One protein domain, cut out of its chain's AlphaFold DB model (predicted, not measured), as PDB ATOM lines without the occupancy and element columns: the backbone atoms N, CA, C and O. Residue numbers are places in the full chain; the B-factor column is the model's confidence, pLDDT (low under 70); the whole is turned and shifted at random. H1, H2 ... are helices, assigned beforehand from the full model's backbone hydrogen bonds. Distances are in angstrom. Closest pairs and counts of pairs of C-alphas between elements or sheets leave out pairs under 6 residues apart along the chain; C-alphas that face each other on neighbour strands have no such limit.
ATOM      1  N   PRO A  43     167.454 134.696  82.362       98.06
ATOM      2  CA  PRO A  43     166.498 134.435  83.442       98.06
ATOM      3  C   PRO A  43     165.038 134.360  83.007       98.06
ATOM      4  O   PRO A  43     164.346 133.429  83.390       98.06
ATOM      5  N   ASN A  44     164.566 135.263  82.143       98.12
ATOM      6  CA  ASN A  44     163.165 135.242  81.706       98.12
ATOM      7  C   ASN A  44     162.813 133.978  80.908       98.12
ATOM      8  O   ASN A  44     161.702 133.466  81.032       98.12
ATOM      9  N   ARG A  45     163.754 133.456  80.109       97.88
ATOM     10  CA  ARG A  45     163.561 132.204  79.367       97.88
ATOM     11  C   ARG A  45     163.608 130.994  80.300       97.88
ATOM     12  O   ARG A  45     162.766 130.113  80.154       97.88
ATOM     13  N   LEU A  46     164.528 130.993  81.267       98.00
ATOM     14  CA  LEU A  46     164.620 129.958  82.303       98.00
ATOM     15  C   LEU A  46     163.330 129.898  83.139       98.00
ATOM     16  O   LEU A  46     162.746 128.832  83.275       98.00
ATOM     17  N   ILE A  47     162.832 131.044  83.617       98.38
ATOM     18  CA  ILE A  47     161.566 131.149  84.365       98.38
ATOM     19  C   ILE A  47     160.391 130.638  83.521       98.38
ATOM     20  O   ILE A  47     159.564 129.873  84.010       98.38
ATOM     21  N   GLY A  48     160.322 131.024  82.243       97.56
ATOM     22  CA  GLY A  48     159.261 130.571  81.345       97.56
ATOM     23  C   GLY A  48     159.268 129.060  81.095       97.56
ATOM     24  O   GLY A  48     158.207 128.470  80.911       97.56
ATOM     25  N   ASP A  49     160.439 128.420  81.104       97.62
ATOM     26  CA  ASP A  49     160.548 126.965  80.953       97.62
ATOM     27  C   ASP A  49     160.080 126.206  82.198       97.62
ATOM     28  O   ASP A  49     159.599 125.084  82.067       97.62
ATOM     29  N   GLU A  50     160.114 126.822  83.384       96.94
ATOM     30  CA  GLU A  50     159.571 126.234  84.619       96.94
ATOM     31  C   GLU A  50     158.043 126.063  84.606       96.94
ATOM     32  O   GLU A  50     157.491 125.366  85.457       96.94
ATOM     33  N   LEU A  51     157.350 126.633  83.614       96.38
ATOM     34  CA  LEU A  51     155.931 126.371  83.351       96.38
ATOM     35  C   LEU A  51     155.691 125.055  82.589       96.38
ATOM     36  O   LEU A  51     154.543 124.648  82.415       96.38
ATOM     37  N   LEU A  52     156.752 124.394  82.121       96.38
ATOM     38  CA  LEU A  52     156.699 123.141  81.372       96.38
ATOM     39  C   LEU A  52     157.229 121.969  82.215       96.38
ATOM     40  O   LEU A  52     158.057 122.178  83.111       96.38
ATOM     41  N   PRO A  53     156.814 120.720  81.912       94.44
ATOM     42  CA  PRO A  53     157.334 119.534  82.587       94.44
ATOM     43  C   PRO A  53     158.863 119.466  82.560       94.44
ATOM     44  O   PRO A  53     159.493 119.829  81.566       94.44
ATOM     45  N   ASP A  54     159.443 119.008  83.665       92.81
ATOM     46  CA  ASP A  54     160.886 118.849  83.811       92.81
ATOM     47  C   ASP A  54     161.371 117.544  83.155       92.81
ATOM     48  O   ASP A  54     160.929 116.437  83.494       92.81
ATOM     49  N   ASP A  55     162.290 117.692  82.207       93.12
ATOM     50  CA  ASP A  55     162.985 116.628  81.478       93.12
ATOM     51  C   ASP A  55     164.504 116.654  81.733       93.12
ATOM     52  O   ASP A  55     165.281 116.141  80.926       93.12
ATOM     53  N   GLY A  56     164.911 117.297  82.832       93.50
ATOM     54  CA  GLY A  56     166.293 117.427  83.262       93.50
ATOM     55  C   GLY A  56     166.872 116.173  83.922       93.50
ATOM     56  O   GLY A  56     166.367 115.061  83.773       93.50
ATOM     57  N   ILE A  57     167.962 116.374  84.664       94.69
ATOM     58  CA  ILE A  57     168.646 115.319  85.422       94.69
ATOM     59  C   ILE A  57     167.710 114.788  86.516       94.69
ATOM     60  O   ILE A  57     167.191 115.566  87.319       94.69
ATOM     61  N   LYS A  58     167.528 113.466  86.572       91.50
ATOM     62  CA  LYS A  58     166.719 112.777  87.594       91.50
ATOM     63  C   LYS A  58     167.588 111.752  88.303       91.50
ATOM     64  O   LYS A  58     168.277 110.985  87.641       91.50
ATOM     65  N   ASP A  59     167.608 111.792  89.634       92.44
ATOM     66  CA  ASP A  59     168.379 110.859  90.472       92.44
ATOM     67  C   ASP A  59     169.862 110.734  90.057       92.44
ATOM     68  O   ASP A  59     170.445 109.654  90.037       92.44
ATOM     69  N   GLY A  60     170.472 111.863  89.671       91.62
ATOM     70  CA  GLY A  60     171.866 111.932  89.212       91.62
ATOM     71  C   GLY A  60     172.111 111.431  87.782       91.62
ATOM     72  O   GLY A  60     173.249 111.467  87.320       91.62
ATOM     73  N   GLN A  61     171.072 111.000  87.064       94.38
ATOM     74  CA  GLN A  61     171.173 110.503  85.694       94.38
ATOM     75  C   GLN A  61     170.844 111.594  84.674       94.38
ATOM     76  O   GLN A  61     169.847 112.312  84.792       94.38
ATOM     77  N   TRP A  62     171.692 111.705  83.654       96.12
ATOM     78  CA  TRP A  62     171.493 112.626  82.539       96.12
ATOM     79  C   TRP A  62     170.348 112.164  81.627       96.12
ATOM     80  O   TRP A  62     170.140 110.957  81.484       96.12
ATOM     81  N   PRO A  63     169.627 113.091  80.969       95.62
ATOM     82  CA  PRO A  63     168.570 112.715  80.039       95.62
ATOM     83  C   PRO A  63     169.095 111.869  78.875       95.62
ATOM     84  O   PRO A  63     170.102 112.205  78.252       95.62
ATOM     85  N   GLU A  64     168.375 110.802  78.538       95.62
ATOM     86  CA  GLU A  64     168.781 109.854  77.496       95.62
ATOM     87  C   GLU A  64     168.904 110.510  76.114       95.62
ATOM     88  O   GLU A  64     169.882 110.265  75.409       95.62
ATOM     89  N   TRP A  65     167.976 111.413  75.770       94.69
ATOM     90  CA  TRP A  65     168.018 112.167  74.512       94.69
ATOM     91  C   TRP A  65     169.325 112.959  74.367       94.69
ATOM     92  O   TRP A  65     169.886 113.035  73.280       94.69
ATOM     93  N   LEU A  66     169.857 113.498  75.470       95.44
ATOM     94  CA  LEU A  66     171.109 114.247  75.453       95.44
ATOM     95  C   LEU A  66     172.301 113.310  75.249       95.44
ATOM     96  O   LEU A  66     173.174 113.599  74.436       95.44
ATOM     97  N   LEU A  67     172.326 112.181  75.964       96.06
ATOM     98  CA  LEU A  67     173.404 111.194  75.862       96.06
ATOM     99  C   LEU A  67     173.473 110.545  74.474       96.06
ATOM    100  O   LEU A  67     174.563 110.245  73.993       96.06
ATOM    101  N   LYS A  68     172.321 110.351  73.825       97.12
ATOM    102  CA  LYS A  68     172.218 109.775  72.477       97.12
ATOM    103  C   LYS A  68     172.330 110.804  71.348       97.12
ATOM    104  O   LYS A  68     172.364 110.412  70.186       97.12
ATOM    105  N   GLY A  69     172.387 112.101  71.663       95.81
ATOM    106  CA  GLY A  69     172.379 113.169  70.656       95.81
ATOM    107  C   GLY A  69     171.062 113.263  69.875       95.81
ATOM    108  O   GLY A  69     171.046 113.717  68.732       95.81
ATOM    109  N   GLU A  70     169.963 112.813  70.472       96.25
ATOM    110  CA  GLU A  70     168.628 112.850  69.886       96.25
ATOM    111  C   GLU A  70     167.959 114.213  70.128       96.25
ATOM    112  O   GLU A  70     168.301 114.936  71.073       96.25
ATOM    113  N   PRO A  71     166.968 114.592  69.299       95.00
ATOM    114  CA  PRO A  71     166.178 115.788  69.545       95.00
ATOM    115  C   PRO A  71     165.540 115.767  70.937       95.00
ATOM    116  O   PRO A  71     164.958 114.766  71.359       95.00
ATOM    117  N   ARG A  72     165.606 116.900  71.641       95.06
ATOM    118  CA  ARG A  72     164.969 117.042  72.951       95.06
ATOM    119  C   ARG A  72     163.449 116.855  72.816       95.06
ATOM    120  O   ARG A  72     162.830 117.568  72.027       95.06
ATOM    121  N   PRO A  73     162.827 115.953  73.594       93.06
ATOM    122  CA  PRO A  73     161.411 115.629  73.440       93.06
ATOM    123  C   PRO A  73     160.477 116.679  74.060       93.06
ATOM    124  O   PRO A  73     159.295 116.736  73.719       93.06
ATOM    125  N   SER A  74     160.971 117.494  74.998       94.38
ATOM    126  CA  SER A  74     160.162 118.526  75.646       94.38
ATOM    127  C   SER A  74     160.118 119.826  74.845       94.38
ATOM    128  O   SER A  74     160.926 120.091  73.960       94.38
ATOM    129  N   LYS A  75     159.168 120.688  75.217       96.12
ATOM    130  CA  LYS A  75     159.024 122.040  74.661       96.12
ATOM    131  C   LYS A  75     159.903 123.080  75.369       96.12
ATOM    132  O   LYS A  75     159.796 124.264  75.055       96.12
ATOM    133  N   ARG A  76     160.716 122.671  76.355       96.00
ATOM    134  CA  ARG A  76     161.621 123.586  77.059       96.00
ATOM    135  C   ARG A  76     162.714 124.044  76.103       96.00
ATOM    136  O   ARG A  76     163.319 123.235  75.402       96.00
ATOM    137  N   PHE A  77     162.996 125.340  76.111       95.56
ATOM    138  CA  PHE A  77     164.012 125.918  75.240       95.56
ATOM    139  C   PHE A  77     165.424 125.768  75.824       95.56
ATOM    140  O   PHE A  77     166.396 125.573  75.103       95.56
ATOM    141  N   SER A  78     165.538 125.849  77.145       95.50
ATOM    142  CA  SER A  78     166.786 125.876  77.900       95.50
ATOM    143  C   SER A  78     166.958 124.624  78.757       95.50
ATOM    144  O   SER A  78     165.988 123.986  79.183       95.50
ATOM    145  N   PHE A  79     168.210 124.236  78.977       94.50
ATOM    146  CA  PHE A  79     168.594 123.123  79.834       94.50
ATOM    147  C   PHE A  79     169.735 123.593  80.740       94.50
ATOM    148  O   PHE A  79     170.741 124.109  80.253       94.50
ATOM    149  N   THR A  80     169.568 123.437  82.052       94.06
ATOM    150  CA  THR A  80     170.574 123.781  83.062       94.06
ATOM    151  C   THR A  80     170.737 122.624  84.038       94.06
ATOM    152  O   THR A  80     169.781 121.917  84.351       94.06
ATOM    153  N   THR A  81     171.953 122.429  84.540       93.06
ATOM    154  CA  THR A  81     172.254 121.385  85.535       93.06
ATOM    155  C   THR A  81     171.738 121.731  86.930       93.06
ATOM    156  O   THR A  81     171.553 120.843  87.756       93.06
ATOM    157  N   PHE A  82     171.482 123.015  87.192       91.31
ATOM    158  CA  PHE A  82     170.935 123.515  88.448       91.31
ATOM    159  C   PHE A  82     169.691 124.377  88.204       91.31
ATOM    160  O   PHE A  82     169.608 125.111  87.212       91.31
ATOM    161  N   LYS A  83     168.724 124.313  89.126       91.38
ATOM    162  CA  LYS A  83     167.507 125.135  89.093       91.38
ATOM    163  C   LYS A  83     167.764 126.490  89.751       91.38
ATOM    164  O   LYS A  83     167.665 126.631  90.964       91.38
ATOM    165  N   HIS A  84     168.100 127.490  88.937       94.19
ATOM    166  CA  HIS A  84     168.351 128.863  89.402       94.19
ATOM    167  C   HIS A  84     167.070 129.670  89.674       94.19
ATOM    168  O   HIS A  84     167.109 130.638  90.432       94.19
ATOM    169  N   TYR A  85     165.955 129.291  89.046       97.06
ATOM    170  CA  TYR A  85     164.667 129.983  89.112       97.06
ATOM    171  C   TYR A  85     163.523 128.970  89.226       97.06
ATOM    172  O   TYR A  85     163.704 127.786  88.947       97.06
ATOM    173  N   ASN A  86     162.343 129.445  89.619       97.06
ATOM    174  CA  ASN A  86     161.096 128.679  89.626       97.06
ATOM    175  C   ASN A  86     159.996 129.440  88.864       97.06
ATOM    176  O   ASN A  86     160.169 130.609  88.517       97.06
ATOM    177  N   LYS A  87     158.849 128.791  88.635       97.00
ATOM    178  CA  LYS A  87     157.716 129.362  87.883       97.00
ATOM    179  C   LYS A  87     157.136 130.659  88.470       97.00
ATOM    180  O   LYS A  87     156.534 131.433  87.735       97.00
ATOM    181  N   ASP A  88     157.326 130.894  89.769       97.88
ATOM    182  CA  ASP A  88     156.786 132.052  90.497       97.88
ATOM    183  C   ASP A  88     157.825 133.185  90.637       97.88
ATOM    184  O   ASP A  88     157.564 134.235  91.231       97.88
ATOM    185  N   SER A  89     159.030 132.988  90.094       98.12
ATOM    186  CA  SER A  89     160.106 133.976  90.120       98.12
ATOM    187  C   SER A  89     159.743 135.205  89.284       98.12
ATOM    188  O   SER A  89     159.199 135.106  88.184       98.12
ATOM    189  N   LYS A  90     160.080 136.397  89.790       98.06
ATOM    190  CA  LYS A  90     159.793 137.654  89.087       98.06
ATOM    191  C   LYS A  90     160.609 137.757  87.800       98.06
ATOM    192  O   LYS A  90     161.824 137.559  87.810       98.06
ATOM    193  N   LEU A  91     159.946 138.153  86.716       98.00
ATOM    194  CA  LEU A  91     160.615 138.455  85.454       98.00
ATOM    195  C   LEU A  91     161.481 139.714  85.572       98.00
ATOM    196  O   LEU A  91     161.146 140.687  86.251       98.00
ATOM    197  N   PHE A  92     162.593 139.692  84.853       97.75
ATOM    198  CA  PHE A  92     163.539 140.785  84.732       97.75
ATOM    199  C   PHE A  92     163.065 141.748  83.645       97.75
ATOM    200  O   PHE A  92     162.541 141.334  82.604       97.75
TER     201      PHE A  92
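This is residues 43 to 92 of the 106 residues of an uncharacterized protein of Pedobacter sp (UniProt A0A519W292). There is little regular structure here: a long, looping chain with short helix H1 near one end of an elongated outline and the still shorter H2 near the other, the link between them leading out and residues 68 to 92 coming back to H1's end. The printed part has 50 residues, with H1 then H2 and no named strand; its class is all helix, with only 11 residues in named elements. It is only just compact, close to loose, with a radius of gyration of the C-alphas of 11.5 A and spans of 34 by 21 by 14 A.

Start at H1, residues 43 to 49, where every O i to N i+4 pair is within hydrogen-bond range. Residues 50 to 63 form a long link to H2, residues 64 to 67, which is too short for such a pair; its one O i to N i+3 pair is within range. H1 and H2 are apart.

Find C-alpha 43 at (166.498, 134.435, 83.442); H1 runs 9.9 A to C-alpha 49. H2 runs 5.1 A to C-alpha 67 at (173.404, 111.194, 75.862).

Look to Lys 68 and Lys 90 for the C-alphas farthest apart, 34.7 A. The first and last printed C-alphas, of Pro 43 and Phe 92, are 7.1 A apart. The printed part has no cut, and no printed residue is under 70 in pLDDT.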